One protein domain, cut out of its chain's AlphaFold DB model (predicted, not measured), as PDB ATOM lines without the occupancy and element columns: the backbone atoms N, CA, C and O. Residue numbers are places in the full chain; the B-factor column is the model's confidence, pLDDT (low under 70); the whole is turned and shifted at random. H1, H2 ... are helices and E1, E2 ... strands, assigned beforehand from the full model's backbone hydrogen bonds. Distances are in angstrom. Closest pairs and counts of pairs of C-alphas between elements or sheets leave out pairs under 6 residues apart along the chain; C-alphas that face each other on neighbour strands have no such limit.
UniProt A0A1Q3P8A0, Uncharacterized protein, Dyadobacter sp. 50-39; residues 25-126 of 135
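AT A GLANCE: This is residues 25 to 126 of the 135 residues of an uncharacterized protein of Dyadobacter sp. 50-39 (UniProt A0A1Q3P8A0). With little regular structure, this is a body of loops with one helix, H1, packed on residues 58 to 60, and a long hairpin of two strands, E1 and E2, making one end of the longest axis. The 102 printed residues hold H1, E1 and E2 in that order, a mixed class with 33 residues in named elements. The whole is only just compact, close to loose, radius of gyration of the C-alphas 15.2 A, spanning 47 by 36 by 23 A.

HOW THE PARTS SIT: Look first at the hairpin of E1, residues 103 to 110, and E2, residues 113 to 119: they are antiparallel at 160 degrees, with N 105 and O 117 within hydrogen-bond range at 2.8 A. In H1, residues 72 to 89, 11 of 14 O i to N i+4 pairs are within hydrogen-bond range. The closest C-alphas of H1 and E1 are those of Ala 74 and Ser 103, 4.4 A. H1 and E2 are apart.

IN THESE COORDINATES: Find C-alpha 72 at (-17.436, -24.750, 18.294); H1 runs 26.1 A from there. E1 spans 21.7 A, and E2 19.7 A to C-alpha 119 at (-30.727, -23.363, 19.329).

THE WHOLE: The C-alphas farthest apart, of Gly 91 and Tyr 111, are 50.0 A apart. The printed part has no cut; H1 to E1 is a long link. Residue 126 is under pLDDT 70.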
ATOM      1  N   PHE A  25     -11.199 -40.569   5.135       96.56
ATOM      2  CA  PHE A  25     -11.012 -41.769   5.957       96.56
ATOM      3  C   PHE A  25     -12.236 -42.151   6.802       96.56
ATOM      4  O   PHE A  25     -12.349 -43.304   7.203       96.56
ATOM      5  N   ILE A  26     -13.139 -41.210   7.101       97.38
ATOM      6  CA  ILE A  26     -14.429 -41.524   7.728       97.38
ATOM      7  C   ILE A  26     -15.439 -41.889   6.655       97.38
ATOM      8  O   ILE A  26     -16.072 -42.936   6.768       97.38
ATOM      9  N   ARG A  27     -15.554 -41.058   5.614       96.31
ATOM     10  CA  ARG A  27     -16.535 -41.221   4.534       96.31
ATOM     11  C   ARG A  27     -16.440 -42.580   3.848       96.31
ATOM     12  O   ARG A  27     -17.463 -43.150   3.491       96.31
ATOM     13  N   GLU A  28     -15.225 -43.076   3.664       95.94
ATOM     14  CA  GLU A  28     -14.934 -44.345   2.991       95.94
ATOM     15  C   GLU A  28     -14.905 -45.539   3.957       95.94
ATOM     16  O   GLU A  28     -14.752 -46.684   3.534       95.94
ATOM     17  N   SER A  29     -15.051 -45.295   5.262       96.50
ATOM     18  CA  SER A  29     -15.029 -46.347   6.277       96.50
ATOM     19  C   SER A  29     -16.404 -46.953   6.533       96.50
ATOM     20  O   SER A  29     -17.450 -46.356   6.283       96.50
ATOM     21  N   VAL A  30     -16.392 -48.110   7.196       96.94
ATOM     22  CA  VAL A  30     -17.595 -48.745   7.748       96.94
ATOM     23  C   VAL A  30     -18.260 -47.932   8.864       96.94
ATOM     24  O   VAL A  30     -19.319 -48.330   9.330       96.94
ATOM     25  N   LEU A  31     -17.661 -46.821   9.316       97.44
ATOM     26  CA  LEU A  31     -18.217 -45.953  10.357       97.44
ATOM     27  C   LEU A  31     -19.167 -44.878   9.796       97.44
ATOM     28  O   LEU A  31     -19.836 -44.172  10.549       97.44
ATOM     29  N   ALA A  32     -19.208 -44.697   8.477       97.62
ATOM     30  CA  ALA A  32     -20.072 -43.697   7.868       97.62
ATOM     31  C   ALA A  32     -21.534 -44.161   7.790       97.62
ATOM     32  O   ALA A  32     -21.831 -45.350   7.666       97.62
ATOM     33  N   VAL A  33     -22.453 -43.196   7.791       96.75
ATOM     34  CA  VAL A  33     -23.848 -43.401   7.395       96.75
ATOM     35  C   VAL A  33     -23.869 -43.844   5.932       96.75
ATOM     36  O   VAL A  33     -23.333 -43.160   5.056       96.75
ATOM     37  N   GLU A  34     -24.515 -44.976   5.665       92.31
ATOM     38  CA  GLU A  34     -24.503 -45.606   4.340       92.31
ATOM     39  C   GLU A  34     -25.377 -44.866   3.321       92.31
ATOM     40  O   GLU A  34     -24.995 -44.738   2.159       92.31
ATOM     41  N   ASN A  35     -26.541 -44.363   3.749       91.31
ATOM     42  CA  ASN A  35     -27.572 -43.818   2.864       91.31
ATOM     43  C   ASN A  35     -28.264 -42.579   3.459       91.31
ATOM     44  O   ASN A  35     -28.346 -42.412   4.675       91.31
ATOM     45  N   GLY A  36     -28.842 -41.744   2.592       90.88
ATOM     46  CA  GLY A  36     -29.645 -40.579   2.979       90.88
ATOM     47  C   GLY A  36     -28.855 -39.268   3.035       90.88
ATOM     48  O   GLY A  36     -27.726 -39.181   2.564       90.88
ATOM     49  N   ALA A  37     -29.461 -38.224   3.608       89.19
ATOM     50  CA  ALA A  37     -28.908 -36.862   3.596       89.19
ATOM     51  C   ALA A  37     -27.560 -36.722   4.329       89.19
ATOM     52  O   ALA A  37     -26.781 -35.824   4.021       89.19
ATOM     53  N   ASN A  38     -27.282 -37.622   5.274       92.50
ATOM     54  CA  ASN A  38     -26.045 -37.647   6.050       92.50
ATOM     55  C   ASN A  38     -25.045 -38.695   5.540       92.50
ATOM     56  O   ASN A  38     -24.120 -39.040   6.274       92.50
ATOM     57  N   GLN A  39     -25.205 -39.203   4.313       95.25
ATOM     58  CA  GLN A  39     -24.278 -40.174   3.733       95.25
ATOM     59  C   GLN A  39     -22.823 -39.691   3.843       95.25
ATOM     60  O   GLN A  39     -22.510 -38.539   3.537       95.25
ATOM     61  N   GLY A  40     -21.938 -40.579   4.293       96.00
ATOM     62  CA  GLY A  40     -20.512 -40.283   4.434       96.00
ATOM     63  C   GLY A  40     -20.100 -39.603   5.744       96.00
ATOM     64  O   GLY A  40     -18.907 -39.508   6.020       96.00
ATOM     65  N   TRP A  41     -21.044 -39.147   6.567       97.69
ATOM     66  CA  TRP A  41     -20.760 -38.622   7.908       97.69
ATOM     67  C   TRP A  41     -20.761 -39.748   8.943       97.69
ATOM     68  O   TRP A  41     -21.344 -40.801   8.708       97.69
ATOM     69  N   LEU A  42     -20.127 -39.539  10.097       98.12
ATOM     70  CA  LEU A  42     -20.000 -40.563  11.137       98.12
ATOM     71  C   LEU A  42     -21.367 -40.925  11.749       98.12
ATOM     72  O   LEU A  42     -22.085 -40.042  12.228       98.12
ATOM     73  N   ASP A  43     -21.696 -42.218  11.753       97.81
ATOM     74  CA  ASP A  43     -22.996 -42.769  12.155       97.81
ATOM     75  C   ASP A  43     -23.122 -42.918  13.681       97.81
ATOM     76  O   ASP A  43     -22.825 -43.962  14.264       97.81
ATOM     77  N   VAL A  44     -23.571 -41.851  14.346       97.69
ATOM     78  CA  VAL A  44     -23.752 -41.812  15.805       97.69
ATOM     79  C   VAL A  44     -25.198 -41.587  16.220       97.69
ATOM     80  O   VAL A  44     -25.991 -40.949  15.526       97.69
ATOM     81  N   ASN A  45     -25.532 -42.066  17.412       96.81
ATOM     82  CA  ASN A  45     -26.757 -41.715  18.098       96.81
ATOM     83  C   ASN A  45     -26.738 -40.226  18.475       96.81
ATOM     84  O   ASN A  45     -25.776 -39.720  19.055       96.81
ATOM     85  N   ILE A  46     -27.834 -39.528  18.192       95.75
ATOM     86  CA  ILE A  46     -27.925 -38.073  18.370       95.75
ATOM     87  C   ILE A  46     -27.871 -37.612  19.836       95.75
ATOM     88  O   ILE A  46     -27.589 -36.446  20.098       95.75
ATOM     89  N   HIS A  47     -28.134 -38.504  20.795       96.31
ATOM     90  CA  HIS A  47     -28.154 -38.183  22.221       96.31
ATOM     91  C   HIS A  47     -26.921 -38.700  22.956       96.31
ATOM     92  O   HIS A  47     -26.338 -37.949  23.734       96.31
ATOM     93  N   SER A  48     -26.513 -39.949  22.728       95.94
ATOM     94  CA  SER A  48     -25.339 -40.520  23.404       95.94
ATOM     95  C   SER A  48     -24.021 -40.206  22.709       95.94
ATOM     96  O   SER A  48     -22.975 -40.315  23.342       95.94
ATOM     97  N   LEU A  49     -24.051 -39.828  21.424       97.62
ATOM     98  CA  LEU A  49     -22.862 -39.644  20.579       97.62
ATOM     99  C   LEU A  49     -22.031 -40.930  20.385       97.62
ATOM    100  O   LEU A  49     -20.918 -40.889  19.858       97.62
ATOM    101  N   GLN A  50     -22.585 -42.073  20.784       97.69
ATOM    102  CA  GLN A  50     -22.044 -43.405  20.538       97.69
ATOM    103  C   GLN A  50     -22.407 -43.855  19.126       97.69
ATOM    104  O   GLN A  50     -23.496 -43.555  18.634       97.69
ATOM    105  N   HIS A  51     -21.514 -44.583  18.470       98.06
ATOM    106  CA  HIS A  51     -21.761 -45.111  17.139       98.06
ATOM    107  C   HIS A  51     -22.887 -46.153  17.163       98.06
ATOM    108  O   HIS A  51     -22.893 -47.053  18.001       98.06
ATOM    109  N   ASN A  52     -23.821 -46.081  16.212       96.62
ATOM    110  CA  ASN A  52     -25.030 -46.921  16.237       96.62
ATOM    111  C   ASN A  52     -24.733 -48.423  16.058       96.62
ATOM    112  O   ASN A  52     -25.478 -49.270  16.545       96.62
ATOM    113  N   ARG A  53     -23.638 -48.756  15.362       96.19
ATOM    114  CA  ARG A  53     -23.208 -50.143  15.079       96.19
ATOM    115  C   ARG A  53     -21.996 -50.640  15.874       96.19
ATOM    116  O   ARG A  53     -21.789 -51.845  15.951       96.19
ATOM    117  N   PHE A  54     -21.189 -49.740  16.439       96.81
ATOM    118  CA  PHE A  54     -19.908 -50.083  17.069       96.81
ATOM    119  C   PHE A  54     -19.890 -49.508  18.488       96.81
ATOM    120  O   PHE A  54     -19.650 -48.314  18.647       96.81
ATOM    121  N   PRO A  55     -20.156 -50.315  19.528       94.44
ATOM    122  CA  PRO A  55     -20.373 -49.790  20.878       94.44
ATOM    123  C   PRO A  55     -19.137 -49.085  21.454       94.44
ATOM    124  O   PRO A  55     -19.267 -48.128  22.199       94.44
ATOM    125  N   ASN A  56     -17.934 -49.482  21.047       95.00
ATOM    126  CA  ASN A  56     -16.674 -48.893  21.499       95.00
ATOM    127  C   ASN A  56     -16.235 -47.647  20.702       95.00
ATOM    128  O   ASN A  56     -15.088 -47.215  20.826       95.00
ATOM    129  N   VAL A  57     -17.093 -47.104  19.835       97.31
ATOM    130  CA  VAL A  57     -16.785 -45.941  18.996       97.31
ATOM    131  C   VAL A  57     -17.699 -44.787  19.381       97.31
ATOM    132  O   VAL A  57     -18.916 -44.933  19.452       97.31
ATOM    133  N   TYR A  58     -17.105 -43.612  19.570       97.56
ATOM    134  CA  TYR A  58     -17.808 -42.366  19.862       97.56
ATOM    135  C   TYR A  58     -17.416 -41.286  18.861       97.56
ATOM    136  O   TYR A  58     -16.295 -41.272  18.350       97.56
ATOM    137  N   GLY A  59     -18.337 -40.363  18.597       96.75
ATOM    138  CA  GLY A  59     -18.152 -39.305  17.615       96.75
ATOM    139  C   GLY A  59     -18.766 -37.987  18.048       96.75
ATOM    140  O   GLY A  59     -19.919 -37.936  18.456       96.75
ATOM    141  N   LEU A  60     -18.014 -36.897  17.906       96.88
ATOM    142  CA  LEU A  60     -18.502 -35.547  18.169       96.88
ATOM    143  C   LEU A  60     -17.962 -34.542  17.146       96.88
ATOM    144  O   LEU A  60     -17.036 -34.829  16.389       96.88
ATOM    145  N   GLY A  61     -18.532 -33.345  17.161       96.31
ATOM    146  CA  GLY A  61     -18.155 -32.229  16.312       96.31
ATOM    147  C   GLY A  61     -18.601 -32.385  14.872       96.31
ATOM    148  O   GLY A  61     -19.595 -33.046  14.566       96.31
ATOM    149  N   ASP A  62     -17.859 -31.734  13.983       96.50
ATOM    150  CA  ASP A  62     -18.274 -31.542  12.598       96.50
ATOM    151  C   ASP A  62     -18.406 -32.864  11.845       96.50
ATOM    152  O   ASP A  62     -19.230 -32.968  10.948       96.50
ATOM    153  N   VAL A  63     -17.665 -33.904  12.229       96.88
ATOM    154  CA  VAL A  63     -17.718 -35.207  11.556       96.88
ATOM    155  C   VAL A  63     -18.981 -36.015  11.878       96.88
ATOM    156  O   VAL A  63     -19.380 -36.872  11.092       96.88
ATOM    157  N   ALA A  64     -19.632 -35.736  13.011       97.00
ATOM    158  CA  ALA A  64     -20.795 -36.480  13.472       97.00
ATOM    159  C   ALA A  64     -22.056 -36.119  12.670       97.00
ATOM    160  O   ALA A  64     -22.334 -34.942  12.402       97.00
ATOM    161  N   ALA A  65     -22.847 -37.133  12.310       96.25
ATOM    162  CA  ALA A  65     -24.112 -37.001  11.589       96.25
ATOM    163  C   ALA A  65     -25.260 -36.480  12.485       96.25
ATOM    164  O   ALA A  65     -26.311 -37.105  12.612       96.25
ATOM    165  N   LEU A  66     -25.060 -35.330  13.136       94.38
ATOM    166  CA  LEU A  66     -26.022 -34.742  14.069       94.38
ATOM    167  C   LEU A  66     -26.946 -33.735  13.366       94.38
ATOM    168  O   LEU A  66     -26.457 -32.908  12.596       94.38
ATOM    169  N   PRO A  67     -28.257 -33.716  13.678       91.25
ATOM    170  CA  PRO A  67     -29.208 -32.761  13.106       91.25
ATOM    171  C   PRO A  67     -29.143 -31.394  13.817       91.25
ATOM    172  O   PRO A  67     -30.139 -30.892  14.330       91.25
ATOM    173  N   THR A  68     -27.947 -30.811  13.913       89.25
ATOM    174  CA  THR A  68     -27.691 -29.481  14.492       89.25
ATOM    175  C   THR A  68     -26.547 -28.795  13.748       89.25
ATOM    176  O   THR A  68     -25.833 -29.428  12.967       89.25
ATOM    177  N   ALA A  69     -26.361 -27.494  13.968       87.44
ATOM    178  CA  ALA A  69     -25.271 -26.766  13.333       87.44
ATOM    179  C   ALA A  69     -23.904 -27.219  13.869       87.44
ATOM    180  O   ALA A  69     -23.702 -27.409  15.071       87.44
ATOM    181  N   LYS A  70     -22.950 -27.349  12.947       92.00
ATOM    182  CA  LYS A  70     -21.565 -27.748  13.208       92.00
ATOM    183  C   LYS A  70     -20.770 -26.524  13.677       92.00
ATOM    184  O   LYS A  70     -20.305 -25.727  12.867       92.00
ATOM    185  N   THR A  71     -20.745 -26.296  14.992       91.50
ATOM    186  CA  THR A  71     -20.139 -25.105  15.610       91.50
ATOM    187  C   THR A  71     -19.229 -25.472  16.779       91.50
ATOM    188  O   THR A  71     -19.425 -26.482  17.461       91.50
ATOM    189  N   GLY A  72     -18.272 -24.594  17.097       88.81
ATOM    190  CA  GLY A  72     -17.436 -24.750  18.294       88.81
ATOM    191  C   GLY A  72     -18.248 -24.756  19.600       88.81
ATOM    192  O   GLY A  72     -17.896 -25.452  20.553       88.81
ATOM    193  N   ALA A  73     -19.379 -24.043  19.637       88.81
ATOM    194  CA  ALA A  73     -20.294 -24.059  20.776       88.81
ATOM    195  C   ALA A  73     -20.962 -25.432  20.970       88.81
ATOM    196  O   ALA A  73     -21.132 -25.873  22.110       88.81
ATOM    197  N   ALA A  74     -21.286 -26.128  19.876       91.88
ATOM    198  CA  ALA A  74     -21.846 -27.473  19.921       91.88
ATOM    199  C   ALA A  74     -20.837 -28.484  20.485       91.88
ATOM    200  O   ALA A  74     -21.157 -29.200  21.436       91.88
ATOM    201  N   ILE A  75     -19.593 -28.474  19.988       94.38
ATOM    202  CA  ILE A  75     -18.509 -29.353  20.471       94.38
ATOM    203  C   ILE A  75     -18.322 -29.222  21.986       94.38
ATOM    204  O   ILE A  75     -18.213 -30.229  22.688       94.38
ATOM    205  N   ARG A  76     -18.367 -27.993  22.516       93.00
ATOM    206  CA  ARG A  76     -18.244 -27.735  23.958       93.00
ATOM    207  C   ARG A  76     -19.304 -28.463  24.796       93.00
ATOM    208  O   ARG A  76     -19.021 -28.817  25.937       93.00
ATOM    209  N   LYS A  77     -20.515 -28.674  24.266       92.88
ATOM    210  CA  LYS A  77     -21.587 -29.422  24.950       92.88
ATOM    211  C   LYS A  77     -21.599 -30.913  24.617       92.88
ATOM    212  O   LYS A  77     -22.102 -31.692  25.417       92.88
ATOM    213  N   GLN A  78     -21.031 -31.309  23.486       96.31
ATOM    214  CA  GLN A  78     -20.901 -32.711  23.090       96.31
ATOM    215  C   GLN A  78     -19.772 -33.425  23.849       96.31
ATOM    216  O   GLN A  78     -19.937 -34.573  24.252       96.31
ATOM    217  N   ALA A  79     -18.643 -32.754  24.097       96.31
ATOM    218  CA  ALA A  79     -17.483 -33.376  24.739       96.31
ATOM    219  C   ALA A  79     -17.780 -33.975  26.134       96.31
ATOM    220  O   ALA A  79     -17.423 -35.132  26.352       96.31
ATOM    221  N   PRO A  80     -18.484 -33.286  27.062       94.75
ATOM    222  CA  PRO A  80     -18.847 -33.875  28.354       94.75
ATOM    223  C   PRO A  80     -19.750 -35.108  28.236       94.75
ATOM    224  O   PRO A  80     -19.649 -36.015  29.059       94.75
ATOM    225  N   VAL A  81     -20.606 -35.160  27.207       96.06
ATOM    226  CA  VAL A  81     -21.487 -36.307  26.947       96.06
ATOM    227  C   VAL A  81     -20.646 -37.526  26.587       96.06
ATOM    228  O   VAL A  81     -20.720 -38.525  27.296       96.06
ATOM    229  N   VAL A  82     -19.762 -37.414  25.592       96.50
ATOM    230  CA  VAL A  82     -18.866 -38.516  25.196       96.50
ATOM    231  C   VAL A  82     -17.988 -38.975  26.360       96.50
ATOM    232  O   VAL A  82     -17.925 -40.167  26.644       96.50
ATOM    233  N   VAL A  83     -17.361 -38.040  27.084       96.12
ATOM    234  CA  VAL A  83     -16.518 -38.375  28.244       96.12
ATOM    235  C   VAL A  83     -17.321 -39.135  29.299       96.12
ATOM    236  O   VAL A  83     -16.857 -40.158  29.791       96.12
ATOM    237  N   SER A  84     -18.542 -38.692  29.616       95.44
ATOM    238  CA  SER A  84     -19.369 -39.366  30.625       95.44
ATOM    239  C   SER A  84     -19.725 -40.807  30.250       95.44
ATOM    240  O   SER A  84     -19.779 -41.655  31.141       95.44
ATOM    241  N   HIS A  85     -19.928 -41.090  28.959       94.69
ATOM    242  CA  HIS A  85     -20.203 -42.438  28.462       94.69
ATOM    243  C   HIS A  85     -18.953 -43.315  28.525       94.69
ATOM    244  O   HIS A  85     -19.011 -44.384  29.123       94.69
ATOM    245  N   ILE A  86     -17.809 -42.824  28.036       94.81
ATOM    246  CA  ILE A  86     -16.535 -43.561  28.079       94.81
ATOM    247  C   ILE A  86     -16.150 -43.914  29.522       94.81
ATOM    248  O   ILE A  86     -15.827 -45.063  29.809       94.81
ATOM    249  N   LEU A  87     -16.222 -42.959  30.457       95.00
ATOM    250  CA  LEU A  87     -15.910 -43.227  31.868       95.00
ATOM    251  C   LEU A  87     -16.865 -44.266  32.475       95.00
ATOM    252  O   LEU A  87     -16.442 -45.105  33.270       95.00
ATOM    253  N   SER A  88     -18.142 -44.242  32.080       92.81
ATOM    254  CA  SER A  88     -19.111 -45.245  32.525       92.81
ATOM    255  C   SER A  88     -18.788 -46.639  31.979       92.81
ATOM    256  O   SER A  88     -18.951 -47.614  32.710       92.81
ATOM    257  N   GLU A  89     -18.324 -46.754  30.730       90.81
ATOM    258  CA  GLU A  89     -17.890 -48.033  30.145       90.81
ATOM    259  C   GLU A  89     -16.620 -48.579  30.811       90.81
ATOM    260  O   GLU A  89     -16.465 -49.791  30.952       90.81
ATOM    261  N   LEU A  90     -15.743 -47.694  31.293       93.25
ATOM    262  CA  LEU A  90     -14.551 -48.057  32.066       93.25
ATOM    263  C   LEU A  90     -14.859 -48.465  33.520       93.25
ATOM    264  O   LEU A  90     -13.947 -48.825  34.264       93.25
ATOM    265  N   GLY A  91     -16.130 -48.442  33.935       90.75
ATOM    266  CA  GLY A  91     -16.561 -48.829  35.281       90.75
ATOM    267  C   GLY A  91     -16.384 -47.734  36.337       90.75
ATOM    268  O   GLY A  91     -16.538 -48.002  37.532       90.75
ATOM    269  N   GLU A  92     -16.082 -46.499  35.930       91.06
ATOM    270  CA  GLU A  92     -16.085 -45.364  36.846       91.06
ATOM    271  C   GLU A  92     -17.520 -44.965  37.216       91.06
ATOM    272  O   GLU A  92     -18.479 -45.199  36.477       91.06
ATOM    273  N   LYS A  93     -17.688 -44.314  38.374       84.38
ATOM    274  CA  LYS A  93     -18.978 -43.744  38.785       84.38
ATOM    275  C   LYS A  93     -19.280 -42.485  37.969       84.38
ATOM    276  O   LYS A  93     -19.180 -41.370  38.474       84.38
ATOM    277  N   SER A  94     -19.665 -42.680  36.715       86.00
ATOM    278  CA  SER A  94     -20.172 -41.647  35.817       86.00
ATOM    279  C   SER A  94     -21.650 -41.901  35.524       86.00
ATOM    280  O   SER A  94     -22.084 -43.046  35.422       86.00
ATOM    281  N   GLN A  95     -22.439 -40.832  35.407       83.88
ATOM    282  CA  GLN A  95     -23.810 -40.918  34.907       83.88
ATOM    283  C   GLN A  95     -23.802 -40.506  33.432       83.88
ATOM    284  O   GLN A  95     -23.484 -39.344  33.152       83.88
ATOM    285  N   PRO A  96     -24.131 -41.419  32.497       85.50
ATOM    286  CA  PRO A  96     -24.186 -41.100  31.076       85.50
ATOM    287  C   PRO A  96     -25.120 -39.916  30.808       85.50
ATOM    288  O   PRO A  96     -26.318 -39.969  31.093       85.50
ATOM    289  N   GLN A  97     -24.567 -38.828  30.274       91.75
ATOM    290  CA  GLN A  97     -25.338 -37.636  29.915       91.75
ATOM    291  C   GLN A  97     -25.974 -37.796  28.530       91.75
ATOM    292  O   GLN A  97     -25.597 -38.674  27.754       91.75
ATOM    293  N   MET A  98     -26.932 -36.931  28.200       93.81
ATOM    294  CA  MET A  98     -27.525 -36.864  26.865       93.81
ATOM    295  C   MET A  98     -27.287 -35.495  26.239       93.81
ATOM    296  O   MET A  98     -27.429 -34.454  26.881       93.81
ATOM    297  N   TYR A  99     -26.950 -35.497  24.955       94.25
ATOM    298  CA  TYR A  99     -26.874 -34.299  24.146       94.25
ATOM    299  C   TYR A  99     -28.251 -33.949  23.570       94.25
ATOM    300  O   TYR A  99     -28.944 -34.780  22.983       94.25
ATOM    301  N   HIS A 100     -28.647 -32.685  23.718       92.00
ATOM    302  CA  HIS A 100     -29.946 -32.171  23.264       92.00
ATOM    303  C   HIS A 100     -29.826 -31.210  22.071       92.00
ATOM    304  O   HIS A 100     -30.704 -30.381  21.840       92.00
ATOM    305  N   GLY A 101     -28.722 -31.281  21.322       88.56
ATOM    306  CA  GLY A 101     -28.570 -30.517  20.083       88.56
ATOM    307  C   GLY A 101     -28.155 -29.063  20.260       88.56
ATOM    308  O   GLY A 101     -28.239 -28.316  19.288       88.56
ATOM    309  N   TYR A 102     -27.718 -28.653  21.461       89.56
ATOM    310  CA  TYR A 102     -27.285 -27.276  21.712       89.56
ATOM    311  C   TYR A 102     -26.190 -26.854  20.734       89.56
ATOM    312  O   TYR A 102     -25.148 -27.509  20.641       89.56
ATOM    313  N   SER A 103     -26.406 -25.725  20.076       86.12
ATOM    314  CA  SER A 103     -25.433 -25.040  19.243       86.12
ATOM    315  C   SER A 103     -25.662 -23.530  19.338       86.12
ATOM    316  O   SER A 103     -26.749 -23.067  19.684       86.12
ATOM    317  N   SER A 104     -24.619 -22.760  19.034       85.50
ATOM    318  CA  SER A 104     -24.667 -21.302  19.007       85.50
ATOM    319  C   SER A 104     -23.952 -20.772  17.770       85.50
ATOM    320  O   SER A 104     -22.891 -21.273  17.393       85.50
ATOM    321  N   CYS A 105     -24.542 -19.762  17.137       84.88
ATOM    322  CA  CYS A 105     -24.004 -19.068  15.981       84.88
ATOM    323  C   CYS A 105     -23.971 -17.554  16.265       84.88
ATOM    324  O   CYS A 105     -25.019 -16.901  16.248       84.88
ATOM    325  N   PRO A 106     -22.793 -16.975  16.556       83.12
ATOM    326  CA  PRO A 106     -22.638 -15.533  16.696       83.12
ATOM    327  C   PRO A 106     -22.633 -14.876  15.308       83.12
ATOM    328  O   PRO A 106     -21.634 -14.900  14.590       83.12
ATOM    329  N   LEU A 107     -23.761 -14.283  14.920       84.62
ATOM    330  CA  LEU A 107     -23.930 -13.618  13.630       84.62
ATOM    331  C   LEU A 107     -23.440 -12.173  13.724       84.62
ATOM    332  O   LEU A 107     -24.100 -11.314  14.314       84.62
ATOM    333  N   VAL A 108     -22.277 -11.893  13.139       85.94
ATOM    334  CA  VAL A 108     -21.726 -10.534  13.066       85.94
ATOM    335  C   VAL A 108     -22.546  -9.718  12.066       85.94
ATOM    336  O   VAL A 108     -22.557 -10.011  10.874       85.94
ATOM    337  N   THR A 109     -23.239  -8.689  12.551       86.62
ATOM    338  CA  THR A 109     -24.089  -7.809  11.724       86.62
ATOM    339  C   THR A 109     -23.398  -6.497  11.357       86.62
ATOM    340  O   THR A 109     -23.886  -5.736  10.526       86.62
ATOM    341  N   GLY A 110     -22.251  -6.224  11.974       83.19
ATOM    342  CA  GLY A 110     -21.391  -5.084  11.698       83.19
ATOM    343  C   GLY A 110     -20.265  -5.002  12.723       83.19
ATOM    344  O   GLY A 110     -20.225  -5.765  13.688       83.19
ATOM    345  N   TYR A 111     -19.351  -4.054  12.542       85.81
ATOM    346  CA  TYR A 111     -18.279  -3.830  13.511       85.81
ATOM    347  C   TYR A 111     -18.849  -3.537  14.905       85.81
ATOM    348  O   TYR A 111     -19.689  -2.652  15.073       85.81
ATOM    349  N   GLY A 112     -18.413  -4.318  15.897       86.44
ATOM    350  CA  GLY A 112     -18.882  -4.210  17.281       86.44
ATOM    351  C   GLY A 112     -20.347  -4.612  17.505       86.44
ATOM    352  O   GLY A 112     -20.891  -4.314  18.564       86.44
ATOM    353  N   LYS A 113     -21.009  -5.253  16.528       82.12
ATOM    354  CA  LYS A 113     -22.403  -5.706  16.635       82.12
ATOM    355  C   LYS A 113     -22.526  -7.177  16.257       82.12
ATOM    356  O   LYS A 113     -22.064  -7.605  15.201       82.12
ATOM    357  N   MET A 114     -23.206  -7.940  17.104       88.81
ATOM    358  CA  MET A 114     -23.463  -9.356  16.878       88.81
ATOM    359  C   MET A 114     -24.845  -9.730  17.418       88.81
ATOM    360  O   MET A 114     -25.248  -9.279  18.489       88.81
ATOM    361  N   LEU A 115     -25.562 -10.551  16.655       84.12
ATOM    362  CA  LEU A 115     -26.736 -11.280  17.108       84.12
ATOM    363  C   LEU A 115     -26.291 -12.675  17.550       84.12
ATOM    364  O   LEU A 115     -25.752 -13.435  16.748       84.12
ATOM    365  N   LEU A 116     -26.522 -13.015  18.815       85.25
ATOM    366  CA  LEU A 116     -26.274 -14.363  19.305       85.25
ATOM    367  C   LEU A 116     -27.504 -15.228  19.028       85.25
ATOM    368  O   LEU A 116     -28.552 -15.014  19.633       85.25
ATOM    369  N   ALA A 117     -27.377 -16.182  18.109       84.56
ATOM    370  CA  ALA A 117     -28.410 -17.176  17.858       84.56
ATOM    371  C   ALA A 117     -28.040 -18.485  18.563       84.56
ATOM    372  O   ALA A 117     -27.012 -19.083  18.254       84.56
ATOM    373  N   GLU A 118     -28.878 -18.943  19.484       84.56
ATOM    374  CA  GLU A 118     -28.724 -20.229  20.165       84.56
ATOM    375  C   GLU A 118     -29.925 -21.116  19.866       84.56
ATOM    376  O   GLU A 118     -31.057 -20.636  19.769       84.56
ATOM    377  N   PHE A 119     -29.685 -22.413  19.704       84.31
ATOM    378  CA  PHE A 119     -30.727 -23.363  19.329       84.31
ATOM    379  C   PHE A 119     -30.411 -24.780  19.801       84.31
ATOM    380  O   PHE A 119     -29.259 -25.135  20.059       84.31
ATOM    381  N   LYS A 120     -31.465 -25.585  19.927       86.81
ATOM    382  CA  LYS A 120     -31.432 -27.021  20.232       86.81
ATOM    383  C   LYS A 120     -31.961 -27.824  19.040       86.81
ATOM    384  O   LYS A 120     -32.293 -27.264  17.993       86.81
ATOM    385  N   TYR A 121     -32.058 -29.147  19.196       86.81
ATOM    386  CA  TYR A 121     -32.770 -29.976  18.221       86.81
ATOM    387  C   TYR A 121     -34.201 -29.473  17.989       86.81
ATOM    388  O   TYR A 121     -34.827 -28.915  18.883       86.81
ATOM    389  N   GLY A 122     -34.700 -29.642  16.760       83.06
ATOM    390  CA  GLY A 122     -36.020 -29.137  16.364       83.06
ATOM    391  C   GLY A 122     -36.076 -27.629  16.095       83.06
ATOM    392  O   GLY A 122     -37.167 -27.095  15.936       83.06
ATOM    393  N   ASN A 123     -34.923 -26.948  16.014       79.12
ATOM    394  CA  ASN A 123     -34.826 -25.489  15.872       79.12
ATOM    395  C   ASN A 123     -35.495 -24.724  17.026       79.12
ATOM    396  O   ASN A 123     -35.947 -23.591  16.855       79.12
ATOM    397  N   GLU A 124     -35.550 -25.335  18.210       82.31
ATOM    398  CA  GLU A 124     -36.027 -24.659  19.408       82.31
ATOM    399  C   GLU A 124     -35.008 -23.602  19.850       82.31
ATOM    400  O   GLU A 124     -33.819 -23.929  19.960       82.31
ATOM    401  N   PRO A 125     -35.436 -22.360  20.139       77.88
ATOM    402  CA  PRO A 125     -34.549 -21.330  20.658       77.88
ATOM    403  C   PRO A 125     -33.842 -21.796  21.935       77.88
ATOM    404  O   PRO A 125     -34.468 -22.225  22.905       77.88
ATOM    405  N   GLY A 126     -32.516 -21.699  21.938       67.06
ATOM    406  CA  GLY A 126     -31.707 -21.833  23.137       67.06
ATOM    407  C   GLY A 126     -31.800 -20.538  23.929       67.06
ATOM    408  O   GLY A 126     -31.556 -19.463  23.393       67.06
TER     409      GLY A 126